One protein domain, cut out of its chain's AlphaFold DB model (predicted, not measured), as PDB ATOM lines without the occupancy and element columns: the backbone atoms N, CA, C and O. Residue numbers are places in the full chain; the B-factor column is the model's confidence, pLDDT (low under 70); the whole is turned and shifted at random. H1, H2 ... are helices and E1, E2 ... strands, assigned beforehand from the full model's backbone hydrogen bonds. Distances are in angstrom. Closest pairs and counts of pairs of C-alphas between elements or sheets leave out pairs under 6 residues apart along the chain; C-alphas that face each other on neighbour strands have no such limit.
ATOM      1  N   ASP A 116     -18.235  61.850 -56.344       92.81
ATOM      2  CA  ASP A 116     -18.666  61.426 -57.688       92.81
ATOM      3  C   ASP A 116     -18.489  59.914 -57.899       92.81
ATOM      4  O   ASP A 116     -19.348  59.234 -58.480       92.81
ATOM      5  N   PHE A 117     -17.388  59.357 -57.382       92.62
ATOM      6  CA  PHE A 117     -17.138  57.923 -57.407       92.62
ATOM      7  C   PHE A 117     -18.281  57.173 -56.719       92.62
ATOM      8  O   PHE A 117     -18.926  56.335 -57.345       92.62
ATOM      9  N   LEU A 118     -18.600  57.502 -55.462       92.88
ATOM     10  CA  LEU A 118     -19.659  56.826 -54.709       92.88
ATOM     11  C   LEU A 118     -21.019  56.928 -55.407       92.88
ATOM     12  O   LEU A 118     -21.730  55.924 -55.480       92.88
ATOM     13  N   ASP A 119     -21.360  58.082 -55.979       92.38
ATOM     14  CA  ASP A 119     -22.635  58.280 -56.676       92.38
ATOM     15  C   ASP A 119     -22.799  57.395 -57.915       92.38
ATOM     16  O   ASP A 119     -23.915  56.965 -58.234       92.38
ATOM     17  N   THR A 120     -21.685  57.068 -58.569       91.88
ATOM     18  CA  THR A 120     -21.648  56.257 -59.793       91.88
ATOM     19  C   THR A 120     -21.289  54.789 -59.560       91.88
ATOM     20  O   THR A 120     -21.423  53.972 -60.471       91.88
ATOM     21  N   THR A 121     -20.857  54.424 -58.352       90.06
ATOM     22  CA  THR A 121     -20.520  53.038 -57.998       90.06
ATOM     23  C   THR A 121     -21.733  52.140 -57.779       90.06
ATOM     24  O   THR A 121     -22.803  52.567 -57.329       90.06
ATOM     25  N   LEU A 122     -21.521  50.847 -58.028       90.81
ATOM     26  CA  LEU A 122     -22.427  49.780 -57.636       90.81
ATOM     27  C   LEU A 122     -22.196  49.421 -56.165       90.81
ATOM     28  O   LEU A 122     -21.070  49.104 -55.780       90.81
ATOM     29  N   PHE A 123     -23.263  49.406 -55.366       91.19
ATOM     30  CA  PHE A 123     -23.216  48.833 -54.025       91.19
ATOM     31  C   PHE A 123     -23.091  47.307 -54.103       91.19
ATOM     32  O   PHE A 123     -23.837  46.642 -54.824       91.19
ATOM     33  N   VAL A 124     -22.128  46.766 -53.367       88.00
ATOM     34  CA  VAL A 124     -21.857  45.332 -53.249       88.00
ATOM     35  C   VAL A 124     -22.318  44.842 -51.880       88.00
ATOM     36  O   VAL A 124     -23.109  43.908 -51.822       88.00
ATOM     37  N   GLY A 125     -21.848  45.467 -50.796       86.00
ATOM     38  CA  GLY A 125     -22.210  45.111 -49.420       86.00
ATOM     39  C   GLY A 125     -21.898  43.662 -49.035       86.00
ATOM     40  O   GLY A 125     -22.616  43.085 -48.233       86.00
ATOM     41  N   ARG A 126     -20.890  43.016 -49.631       86.12
ATOM     42  CA  ARG A 126     -20.624  41.584 -49.396       86.12
ATOM     43  C   ARG A 126     -19.358  41.387 -48.598       86.12
ATOM     44  O   ARG A 126     -18.340  42.020 -48.878       86.12
ATOM     45  N   HIS A 127     -19.400  40.442 -47.666       81.81
ATOM     46  CA  HIS A 127     -18.182  39.952 -47.050       81.81
ATOM     47  C   HIS A 127     -17.273  39.369 -48.125       81.81
ATOM     48  O   HIS A 127     -17.715  38.702 -49.063       81.81
ATOM     49  N   CYS A 128     -15.986  39.633 -48.001       76.50
ATOM     50  CA  CYS A 128     -14.995  39.069 -48.885       76.50
ATOM     51  C   CYS A 128     -13.758  38.663 -48.100       76.50
ATOM     52  O   CYS A 128     -13.440  39.221 -47.048       76.50
ATOM     53  N   LYS A 129     -13.057  37.668 -48.626       72.62
ATOM     54  CA  LYS A 129     -11.739  37.263 -48.151       72.62
ATOM     55  C   LYS A 129     -10.779  37.262 -49.315       72.62
ATOM     56  O   LYS A 129     -11.189  36.976 -50.443       72.62
ATOM     57  N   SER A 130      -9.508  37.509 -49.027       67.44
ATOM     58  CA  SER A 130      -8.489  37.216 -50.020       67.44
ATOM     59  C   SER A 130      -8.418  35.698 -50.246       67.44
ATOM     60  O   SER A 130      -8.561  34.902 -49.309       67.44
ATOM     61  N   SER A 131      -8.244  35.285 -51.500       60.88
ATOM     62  CA  SER A 131      -8.040  33.890 -51.893       60.88
ATOM     63  C   SER A 131      -6.671  33.371 -51.429       60.88
ATOM     64  O   SER A 131      -6.473  32.156 -51.335       60.88
ATOM     65  N   SER A 132      -5.758  34.278 -51.053       57.47
ATOM     66  CA  SER A 132      -4.441  33.950 -50.520       57.47
ATOM     67  C   SER A 132      -4.544  33.164 -49.202       57.47
ATOM     68  O   SER A 132      -5.214  33.599 -48.255       57.47
ATOM     69  N   PRO A 133      -3.831  32.026 -49.071       48.88
ATOM     70  CA  PRO A 133      -3.775  31.252 -47.831       48.88
ATOM     71  C   PRO A 133      -3.300  32.069 -46.622       48.88
ATOM     72  O   PRO A 133      -3.751  31.823 -45.504       48.88
ATOM     73  N   LEU A 134      -2.425  33.058 -46.842       42.59
ATOM     74  CA  LEU A 134      -1.874  33.900 -45.779       42.59
ATOM     75  C   LEU A 134      -2.944  34.816 -45.169       42.59
ATOM     76  O   LEU A 134      -3.023  34.957 -43.954       42.59
ATOM     77  N   ALA A 135      -3.813  35.389 -46.003       52.78
ATOM     78  CA  ALA A 135      -4.892  36.262 -45.553       52.78
ATOM     79  C   ALA A 135      -5.994  35.493 -44.805       52.78
ATOM     80  O   ALA A 135      -6.538  35.996 -43.822       52.78
ATOM     81  N   ASN A 136      -6.269  34.245 -45.211       50.56
ATOM     82  CA  ASN A 136      -7.116  33.327 -44.441       50.56
ATOM     83  C   ASN A 136      -6.523  33.017 -43.058       50.56
ATOM     84  O   ASN A 136      -7.271  32.927 -42.087       50.56
ATOM     85  N   LEU A 137      -5.196  32.875 -42.956       46.62
ATOM     86  CA  LEU A 137      -4.499  32.649 -41.686       46.62
ATOM     87  C   LEU A 137      -4.569  33.876 -40.760       46.62
ATOM     88  O   LEU A 137      -4.680  33.726 -39.547       46.62
ATOM     89  N   LEU A 138      -4.530  35.077 -41.346       47.91
ATOM     90  CA  LEU A 138      -4.620  36.362 -40.646       47.91
ATOM     91  C   LEU A 138      -6.058  36.744 -40.251       47.91
ATOM     92  O   LEU A 138      -6.253  37.727 -39.549       47.91
ATOM     93  N   GLY A 139      -7.073  35.978 -40.674       53.06
ATOM     94  CA  GLY A 139      -8.459  36.168 -40.234       53.06
ATOM     95  C   GLY A 139      -9.093  37.497 -40.655       53.06
ATOM     96  O   GLY A 139     -10.054  37.932 -40.018       53.06
ATOM     97  N   ILE A 140      -8.579  38.142 -41.708       55.84
ATOM     98  CA  ILE A 140      -9.029  39.469 -42.137       55.84
ATOM     99  C   ILE A 140     -10.500  39.391 -42.562       55.84
ATOM    100  O   ILE A 140     -10.842  38.832 -43.607       55.84
ATOM    101  N   LYS A 141     -11.380  39.971 -41.741       67.88
ATOM    102  CA  LYS A 141     -12.786  40.192 -42.081       67.88
ATOM    103  C   LYS A 141     -12.864  41.467 -42.906       67.88
ATOM    104  O   LYS A 141     -12.644  42.555 -42.382       67.88
ATOM    105  N   CYS A 142     -13.160  41.324 -44.189       78.12
ATOM    106  CA  CYS A 142     -13.357  42.442 -45.097       78.12
ATOM    107  C   CYS A 142     -14.803  42.455 -45.598       78.12
ATOM    108  O   CYS A 142     -15.404  41.398 -45.802       78.12
ATOM    109  N   ILE A 143     -15.362  43.647 -45.793       84.12
ATOM    110  CA  ILE A 143     -16.628  43.858 -46.497       84.12
ATOM    111  C   ILE A 143     -16.342  44.747 -47.700       84.12
ATOM    112  O   ILE A 143     -15.930  45.896 -47.540       84.12
ATOM    113  N   ALA A 144     -16.586  44.228 -48.898       87.19
ATOM    114  CA  ALA A 144     -16.597  45.020 -50.114       87.19
ATOM    115  C   ALA A 144     -17.905  45.802 -50.184       87.19
ATOM    116  O   ALA A 144     -18.985  45.221 -50.301       87.19
ATOM    117  N   LEU A 145     -17.805  47.126 -50.097       89.25
ATOM    118  CA  LEU A 145     -18.963  48.007 -50.026       89.25
ATOM    119  C   LEU A 145     -19.380  48.504 -51.403       89.25
ATOM    120  O   LEU A 145     -20.548  48.382 -51.754       89.25
ATOM    121  N   TYR A 146     -18.438  49.028 -52.184       89.81
ATOM    122  CA  TYR A 146     -18.723  49.654 -53.476       89.81
ATOM    123  C   TYR A 146     -17.727  49.197 -54.535       89.81
ATOM    124  O   TYR A 146     -16.537  49.059 -54.249       89.81
ATOM    125  N   LYS A 147     -18.221  48.999 -55.760       87.25
ATOM    126  CA  LYS A 147     -17.431  48.616 -56.933       87.25
ATOM    127  C   LYS A 147     -17.675  49.569 -58.097       87.25
ATOM    128  O   LYS A 147     -18.825  49.868 -58.426       87.25
ATOM    129  N   LYS A 148     -16.603  49.977 -58.774       88.00
ATOM    130  CA  LYS A 148     -16.661  50.652 -60.078       88.00
ATOM    131  C   LYS A 148     -15.493  50.192 -60.935       88.00
ATOM    132  O   LYS A 148     -14.345  50.368 -60.541       88.00
ATOM    133  N   GLY A 149     -15.802  49.583 -62.081       82.81
ATOM    134  CA  GLY A 149     -14.799  48.900 -62.898       82.81
ATOM    135  C   GLY A 149     -14.007  47.915 -62.040       82.81
ATOM    136  O   GLY A 149     -14.598  47.055 -61.377       82.81
ATOM    137  N   ASP A 150     -12.700  48.133 -61.989       76.31
ATOM    138  CA  ASP A 150     -11.757  47.287 -61.268       76.31
ATOM    139  C   ASP A 150     -11.306  47.897 -59.925       76.31
ATOM    140  O   ASP A 150     -10.278  47.535 -59.371       76.31
ATOM    141  N   THR A 151     -12.064  48.842 -59.369       82.31
ATOM    142  CA  THR A 151     -11.787  49.439 -58.055       82.31
ATOM    143  C   THR A 151     -12.842  49.023 -57.037       82.31
ATOM    144  O   THR A 151     -14.047  49.106 -57.308       82.31
ATOM    145  N   LEU A 152     -12.393  48.615 -55.845       85.50
ATOM    146  CA  LEU A 152     -13.249  48.297 -54.702       85.50
ATOM    147  C   LEU A 152     -12.954  49.207 -53.511       85.50
ATOM    148  O   LEU A 152     -11.806  49.328 -53.089       85.50
ATOM    149  N   ILE A 153     -14.009  49.768 -52.914       88.56
ATOM    150  CA  ILE A 153     -13.941  50.338 -51.565       88.56
ATOM    151  C   ILE A 153     -14.303  49.244 -50.576       88.56
ATOM    152  O   ILE A 153     -15.408  48.691 -50.605       88.56
ATOM    153  N   ASN A 154     -13.372  48.983 -49.671       85.06
ATOM    154  CA  ASN A 154     -13.473  47.941 -48.675       85.06
ATOM    155  C   ASN A 154     -13.494  48.512 -47.270       85.06
ATOM    156  O   ASN A 154     -12.911  49.559 -46.983       85.06
ATOM    157  N   LYS A 155     -14.151  47.771 -46.389       85.75
ATOM    158  CA  LYS A 155     -14.155  47.995 -44.956       85.75
ATOM    159  C   LYS A 155     -13.484  46.814 -44.273       85.75
ATOM    160  O   LYS A 155     -13.947  45.681 -44.377       85.75
ATOM    161  N   LEU A 156     -12.388  47.102 -43.593       80.62
ATOM    162  CA  LEU A 156     -11.561  46.172 -42.842       80.62
ATOM    163  C   LEU A 156     -11.776  46.404 -41.348       80.62
ATOM    164  O   LEU A 156     -12.054  47.526 -40.916       80.62
ATOM    165  N   TYR A 157     -11.604  45.348 -40.566       74.56
ATOM    166  CA  TYR A 157     -11.558  45.426 -39.111       74.56
ATOM    167  C   TYR A 157     -10.138  45.104 -38.657       74.56
ATOM    168  O   TYR A 157      -9.583  44.090 -39.081       74.56
ATOM    169  N   ASP A 158      -9.545  45.969 -37.836       67.88
ATOM    170  CA  ASP A 158      -8.270  45.655 -37.188       67.88
ATOM    171  C   ASP A 158      -8.452  44.612 -36.067       67.88
ATOM    172  O   ASP A 158      -9.575  44.241 -35.708       67.88
ATOM    173  N   ASP A 159      -7.342  44.150 -35.483       66.00
ATOM    174  CA  ASP A 159      -7.337  43.164 -34.390       66.00
ATOM    175  C   ASP A 159      -8.107  43.631 -33.137       66.00
ATOM    176  O   ASP A 159      -8.465  42.823 -32.276       66.00
ATOM    177  N   TYR A 160      -8.383  44.933 -33.030       69.25
ATOM    178  CA  TYR A 160      -9.125  45.565 -31.941       69.25
ATOM    179  C   TYR A 160     -10.593  45.844 -32.306       69.25
ATOM    180  O   TYR A 160     -11.335  46.386 -31.486       69.25
ATOM    181  N   GLY A 161     -11.029  45.458 -33.510       68.19
ATOM    182  CA  GLY A 161     -12.381  45.669 -34.018       68.19
ATOM    183  C   GLY A 161     -12.660  47.093 -34.502       68.19
ATOM    184  O   GLY A 161     -13.822  47.418 -34.752       68.19
ATOM    185  N   ASN A 162     -11.640  47.945 -34.644       73.75
ATOM    186  CA  ASN A 162     -11.817  49.265 -35.235       73.75
ATOM    187  C   ASN A 162     -11.980  49.149 -36.746       73.75
ATOM    188  O   ASN A 162     -11.302  48.376 -37.425       73.75
ATOM    189  N   GLU A 163     -12.874  49.974 -37.269       78.56
ATOM    190  CA  GLU A 163     -13.206  50.002 -38.682       78.56
ATOM    191  C   GLU A 163     -12.202  50.862 -39.449       78.56
ATOM    192  O   GLU A 163     -11.972  52.025 -39.102       78.56
ATOM    193  N   LYS A 164     -11.647  50.314 -40.527       81.00
ATOM    194  CA  LYS A 164     -10.771  51.029 -41.450       81.00
ATOM    195  C   LYS A 164     -11.261  50.842 -42.878       81.00
ATOM    196  O   LYS A 164     -11.520  49.727 -43.314       81.00
ATOM    197  N   TYR A 165     -11.355  51.938 -43.615       85.06
ATOM    198  CA  TYR A 165     -11.646  51.921 -45.040       85.06
ATOM    199  C   TYR A 165     -10.352  51.877 -45.840       85.06
ATOM    200  O   TYR A 165      -9.389  52.577 -45.502       85.06
ATOM    201  N   ASP A 166     -10.365  51.084 -46.905       83.31
ATOM    202  CA  ASP A 166      -9.254  50.951 -47.841       83.31
ATOM    203  C   ASP A 166      -9.751  50.803 -49.284       83.31
ATOM    204  O   ASP A 166     -10.924  50.488 -49.519       83.31
ATOM    205  N   ILE A 167      -8.855  51.038 -50.241       81.88
ATOM    206  CA  ILE A 167      -9.101  50.786 -51.662       81.88
ATOM    207  C   ILE A 167      -8.306  49.553 -52.072       81.88
ATOM    208  O   ILE A 167      -7.108  49.486 -51.817       81.88
ATOM    209  N   LEU A 168      -8.968  48.613 -52.747       76.69
ATOM    210  CA  LEU A 168      -8.287  47.537 -53.469       76.69
ATOM    211  C   LEU A 168      -8.386  47.800 -54.976       76.69
ATOM    212  O   LEU A 168      -9.471  48.056 -55.513       76.69
ATOM    213  N   SER A 169      -7.230  47.770 -55.631       66.38
ATOM    214  CA  SER A 169      -7.025  48.026 -57.052       66.38
ATOM    215  C   SER A 169      -7.319  46.798 -57.888       66.38
ATOM    216  O   SER A 169      -7.335  45.670 -57.395       66.38
ATOM    217  N   ALA A 170      -7.414  47.056 -59.186       58.75
ATOM    218  CA  ALA A 170      -7.719  46.097 -60.218       58.75
ATOM    219  C   ALA A 170      -6.916  44.809 -60.129       58.75
ATOM    220  O   ALA A 170      -7.537  43.774 -60.232       58.75
ATOM    221  N   ASP A 171      -5.605  44.816 -59.883       60.06
ATOM    222  CA  ASP A 171      -4.819  43.570 -59.915       60.06
ATOM    223  C   ASP A 171      -5.306  42.511 -58.908       60.06
ATOM    224  O   ASP A 171      -5.493  41.355 -59.278       60.06
ATOM    225  N   GLU A 172      -5.603  42.888 -57.664       60.19
ATOM    226  CA  GLU A 172      -6.110  41.949 -56.647       60.19
ATOM    227  C   GLU A 172      -7.557  41.515 -56.950       60.19
ATOM    228  O   GLU A 172      -7.974  40.394 -56.656       60.19
ATOM    229  N   VAL A 173      -8.342  42.390 -57.582       58.78
ATOM    230  CA  VAL A 173      -9.722  42.090 -57.998       58.78
ATOM    231  C   VAL A 173      -9.761  41.231 -59.272       58.78
ATOM    232  O   VAL A 173     -10.624  40.365 -59.395       58.78
ATOM    233  N   LEU A 174      -8.849  41.473 -60.216       56.81
ATOM    234  CA  LEU A 174      -8.750  40.869 -61.550       56.81
ATOM    235  C   LEU A 174      -8.087  39.495 -61.505       56.81
ATOM    236  O   LEU A 174      -8.444  38.634 -62.303       56.81
ATOM    237  N   ASN A 175      -7.167  39.262 -60.568       60.69
ATOM    238  CA  ASN A 175      -6.516  37.962 -60.383       60.69
ATOM    239  C   ASN A 175      -7.396  36.947 -59.623       60.69
ATOM    240  O   ASN A 175      -6.887  35.936 -59.140       60.69
ATOM    241  N   ASP A 176      -8.703  37.214 -59.487       53.50
ATOM    242  CA  ASP A 176      -9.643  36.450 -58.651       53.50
ATOM    243  C   ASP A 176      -9.110  36.236 -57.220       53.50
ATOM    244  O   ASP A 176      -9.415  35.249 -56.537       53.50
ATOM    245  N   GLU A 177      -8.312  37.188 -56.723       64.56
ATOM    246  CA  GLU A 177      -7.749  37.108 -55.380       64.56
ATOM    247  C   GLU A 177      -8.755  37.485 -54.299       64.56
ATOM    248  O   GLU A 177      -8.414  37.492 -53.122       64.56
ATOM    249  N   ILE A 178     -10.011  37.742 -54.667       70.12
ATOM    250  CA  ILE A 178     -11.096  38.084 -53.755       70.12
ATOM    251  C   ILE A 178     -12.263  37.125 -53.959       70.12
ATOM    252  O   ILE A 178     -12.860  37.043 -55.029       70.12
ATOM    253  N   VAL A 179     -12.649  36.440 -52.884       74.81
ATOM    254  CA  VAL A 179     -13.819  35.559 -52.863       74.81
ATOM    255  C   VAL A 179     -14.903  36.198 -52.006       74.81
ATOM    256  O   VAL A 179     -14.702  36.407 -50.808       74.81
ATOM    257  N   PHE A 180     -16.061  36.481 -52.606       79.75
ATOM    258  CA  PHE A 180     -17.246  36.932 -51.873       79.75
ATOM    259  C   PHE A 180     -17.871  35.777 -51.088       79.75
ATOM    260  O   PHE A 180     -18.015  34.664 -51.597       79.75
ATOM    261  N   ILE A 181     -18.261  36.058 -49.851       74.62
ATOM    262  CA  ILE A 181     -18.871  35.125 -48.907       74.62
ATOM    263  C   ILE A 181     -20.188  35.757 -48.444       74.62
ATOM    264  O   ILE A 181     -20.273  36.977 -48.319       74.62
ATOM    265  N   ASP A 182     -21.199  34.930 -48.203       74.69
ATOM    266  CA  ASP A 182     -22.517  35.325 -47.688       74.69
ATOM    267  C   ASP A 182     -23.393  36.186 -48.630       74.69
ATOM    268  O   ASP A 182     -23.064  36.477 -49.791       74.69
ATOM    269  N   GLU A 183     -24.598  36.493 -48.140       79.94
ATOM    270  CA  GLU A 183     -25.570  37.397 -48.762       79.94
ATOM    271  C   GLU A 183     -25.167  38.873 -48.577       79.94
ATOM    272  O   GLU A 183     -24.160  39.192 -47.947       79.94
ATOM    273  N   ILE A 184     -25.926  39.784 -49.187       84.19
ATOM    274  CA  ILE A 184     -25.640  41.224 -49.163       84.19
ATOM    275  C   ILE A 184     -26.020  41.811 -47.794       84.19
ATOM    276  O   ILE A 184     -27.174  41.719 -47.376       84.19
ATOM    277  N   ASP A 185     -25.061  42.456 -47.133       83.00
ATOM    278  CA  ASP A 185     -25.248  43.297 -45.953       83.00
ATOM    279  C   ASP A 185     -25.562  44.737 -46.382       83.00
ATOM    280  O   ASP A 185     -24.717  45.447 -46.924       83.00
ATOM    281  N   TYR A 186     -26.787  45.184 -46.109       85.38
ATOM    282  CA  TYR A 186     -27.284  46.513 -46.477       85.38
ATOM    283  C   TYR A 186     -26.997  47.600 -45.433       85.38
ATOM    284  O   TYR A 186     -27.366  48.756 -45.642       85.38
ATOM    285  N   THR A 187     -26.330  47.276 -44.319       84.00
ATOM    286  CA  THR A 187     -26.050  48.226 -43.223       84.00
ATOM    287  C   THR A 187     -25.281  49.469 -43.698       84.00
ATOM    288  O   THR A 187     -25.370  50.529 -43.081       84.00
ATOM    289  N   TYR A 188     -24.559  49.370 -44.819       81.94
ATOM    290  CA  TYR A 188     -23.624  50.386 -45.310       81.94
ATOM    291  C   TYR A 188     -23.964  50.964 -46.697       81.94
ATOM    292  O   TYR A 188     -23.100  51.570 -47.335       81.94
ATOM    293  N   ASP A 189     -25.210  50.823 -47.158       89.12
ATOM    294  CA  ASP A 189     -25.684  51.360 -48.454       89.12
ATOM    295  C   ASP A 189     -25.798  52.907 -48.467       89.12
ATOM    296  O   ASP A 189     -25.992  53.563 -49.490       89.12
ATOM    297  N   ASN A 190     -25.626  53.554 -47.311       90.62
ATOM    298  CA  ASN A 190     -25.638  55.009 -47.223       90.62
ATOM    299  C   ASN A 190     -24.293  55.631 -47.647       90.62
ATOM    300  O   ASN A 190     -23.410  55.888 -46.823       90.62
ATOM    301  N   ARG A 191     -24.175  55.975 -48.934       91.62
ATOM    302  CA  ARG A 191     -23.003  56.654 -49.528       91.62
ATOM    303  C   ARG A 191     -22.549  57.899 -48.760       91.62
ATOM    304  O   ARG A 191     -21.353  58.108 -48.567       91.62
ATOM    305  N   SER A 192     -23.492  58.713 -48.275       90.69
ATOM    306  CA  SER A 192     -23.176  59.939 -47.524       90.69
ATOM    307  C   SER A 192     -22.500  59.645 -46.186       90.69
ATOM    308  O   SER A 192     -21.645  60.407 -45.731       90.69
ATOM    309  N   GLU A 193     -22.892  58.558 -45.529       91.25
ATOM    310  CA  GLU A 193     -22.287  58.119 -44.274       91.25
ATOM    311  C   GLU A 193     -20.901  57.522 -44.507       91.25
ATOM    312  O   GLU A 193     -19.954  57.869 -43.802       91.25
ATOM    313  N   VAL A 194     -20.752  56.719 -45.560       89.38
ATOM    314  CA  VAL A 194     -19.467  56.138 -45.969       89.38
ATOM    315  C   VAL A 194     -18.457  57.235 -46.299       89.38
ATOM    316  O   VAL A 194     -17.360  57.234 -45.742       89.38
ATOM    317  N   TYR A 195     -18.843  58.236 -47.097       90.56
ATOM    318  CA  TYR A 195     -18.000  59.403 -47.374       90.56
ATOM    319  C   TYR A 195     -17.560  60.105 -46.080       90.56
ATOM    320  O   TYR A 195     -16.378  60.398 -45.893       90.56
ATOM    321  N   LYS A 196     -18.497  60.359 -45.153       89.69
ATOM    322  CA  LYS A 196     -18.191  61.004 -43.865       89.69
ATOM    323  C   LYS A 196     -17.212  60.182 -43.032       89.69
ATOM    324  O   LYS A 196     -16.302  60.766 -42.448       89.69
ATOM    325  N   ASN A 197     -17.377  58.863 -42.989       88.31
ATOM    326  CA  ASN A 197     -16.523  57.963 -42.219       88.31
ATOM    327  C   ASN A 197     -15.109  57.881 -42.801       88.31
ATOM    328  O   ASN A 197     -14.144  58.059 -42.059       88.31
ATOM    329  N   ILE A 198     -14.985  57.728 -44.124       87.31
ATOM    330  CA  ILE A 198     -13.696  57.789 -44.823       87.31
ATOM    331  C   ILE A 198     -13.032  59.136 -44.517       87.31
ATOM    332  O   ILE A 198     -11.915  59.192 -44.006       87.31
ATOM    333  N   ARG A 199     -13.746  60.249 -44.706       84.94
ATOM    334  CA  ARG A 199     -13.218  61.583 -44.402       84.94
ATOM    335  C   ARG A 199     -12.788  61.747 -42.951       84.94
ATOM    336  O   ARG A 199     -11.750  62.364 -42.707       84.94
ATOM    337  N   LYS A 200     -13.541  61.209 -41.995       82.75
ATOM    338  CA  LYS A 200     -13.192  61.225 -40.572       82.75
ATOM    339  C   LYS A 200     -11.887  60.465 -40.318       82.75
ATOM    340  O   LYS A 200     -10.984  61.057 -39.733       82.75
ATOM    341  N   GLN A 201     -11.733  59.258 -40.868       80.00
ATOM    342  CA  GLN A 201     -10.478  58.496 -40.830       80.00
ATOM    343  C   GLN A 201      -9.290  59.331 -41.354       80.00
ATOM    344  O   GLN A 201      -8.242  59.390 -40.712       80.00
ATOM    345  N   PHE A 202      -9.468  60.075 -42.455       73.62
ATOM    346  CA  PHE A 202      -8.440  60.990 -42.986       73.62
ATOM    347  C   PHE A 202      -8.196  62.242 -42.131       73.62
ATOM    348  O   PHE A 202      -7.118  62.843 -42.184       73.62
ATOM    349  N   SER A 203      -9.203  62.702 -41.394       67.44
ATOM    350  CA  SER A 203      -9.138  63.922 -40.582       67.44
ATOM    351  C   SER A 203      -8.470  63.662 -39.233       67.44
ATOM    352  O   SER A 203      -7.654  64.461 -38.779       67.44
ATOM    353  N   GLU A 204      -8.786  62.527 -38.612       58.00
ATOM    354  CA  GLU A 204      -8.321  62.146 -37.276       58.00
ATOM    355  C   GLU A 204      -6.847  61.708 -37.262       58.00
ATOM    356  O   GLU A 204      -6.171  61.896 -36.253       58.00
ATOM    357  N   GLY A 205      -6.290  61.277 -38.403       50.19
ATOM    358  CA  GLY A 205      -4.845  61.056 -38.573       50.19
ATOM    359  C   GLY A 205      -3.980  62.331 -38.549       50.19
ATOM    360  O   GLY A 205      -2.762  62.244 -38.420       50.19
ATOM    361  N   HIS A 206      -4.584  63.524 -38.634       44.25
ATOM    362  CA  HIS A 206      -3.880  64.814 -38.681       44.25
ATOM    363  C   HIS A 206      -4.423  65.832 -37.674       44.25
ATOM    364  O   HIS A 206      -4.559  67.024 -37.959       44.25
TER     365      HIS A 206
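What this domain is: This is residues 116 to 206 of the 211 residues of an uncharacterized protein of Clostridium sp. CAG:1000 (UniProt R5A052). A strongly twisted sheet of five strands makes the core, and the long helix H4 packs across one face of it, over E4 and E3. E1 bends sharply, and E5 pairs with the part of E1 beyond the bend; short helix H1 packs on the first turns of H4, H3 grazes the sheet, and H2 lies far out beyond the end of E1. The printed part has 91 residues, in the order H1 E1 H2 E2 E3 E4 H3 E5 H4, and its class is mixed, helices and strands. The sheet runs E4 - E3 - E2 - E1 - E5, all antiparallel. The whole is compact, with a radius of gyration of the C-alphas of 13.0 A, and rounded, spanning 33 by 30 by 24 A.

Where its parts are: H1, residues 116 to 120, begins at C-alpha 116 (-18.666, 61.426, -57.688). E1, residues 122 to 130, measures 20.3 A and bends by 73 degrees at residue 127. H2 is residues 133 to 137. E2, residues 142 to 148, is 17.4 A long, E3, residues 151 to 157, 19.4 A, and E4, residues 163 to 168, 15.8 A. H3, residues 170 to 174, comes before E5, residues 178 to 181, whose C-alpha 181 is at (-18.871, 35.125, -48.907). H4, residues 191 to 204, is 19.9 A long and ends at C-alpha 204 (-8.321, 62.146, -37.276).

How they stand to each other: E2, E3 and E4 form a meander, each strand the antiparallel neighbour of the one before, and E2 and E3, like E3 and E4, are a hairpin. N 153 and O 146 are 2.9 A apart between E3 and E2, and N 166 and O 154 are 3.0 A apart between E4 and E3. E1 is antiparallel to E2, with N 144 and O 126 at 2.8 A. Edge strand E5 is antiparallel to E1, with N 181 and O 127 at 2.8 A. The sheet and H4 form two layers, a helix on one face of a sheet. H4 has a height over the sheet of 9.9 A and runs across the strands, at 63 degrees to E3 on the local plane; its closest C-alphas to E4 are those of Ile 198 and Tyr 165, 6.2 A. H1 and H4 only just touch, with 3 pairs of C-alphas within 8 A, the closest Leu 118 and Arg 191 at 6.2 A; H4 does so with residues 191 to 195 alone. H1 and H3 only graze the sheet, and H2 is not on it. In H1, H2, H3 and H4 every O i to N i+4 pair is within hydrogen-bond range.

The domain as a whole: The C-alphas farthest apart are those of Glu 183 and His 206, 36.4 A. The printed part has no cut. No link is long; E5 to H4 is short, with 9 residues between them. Mean pLDDT of the printed part is 75.9; residues 130 to 141, 158 to 161, 169 to 177 and 203 to 206 are under 70.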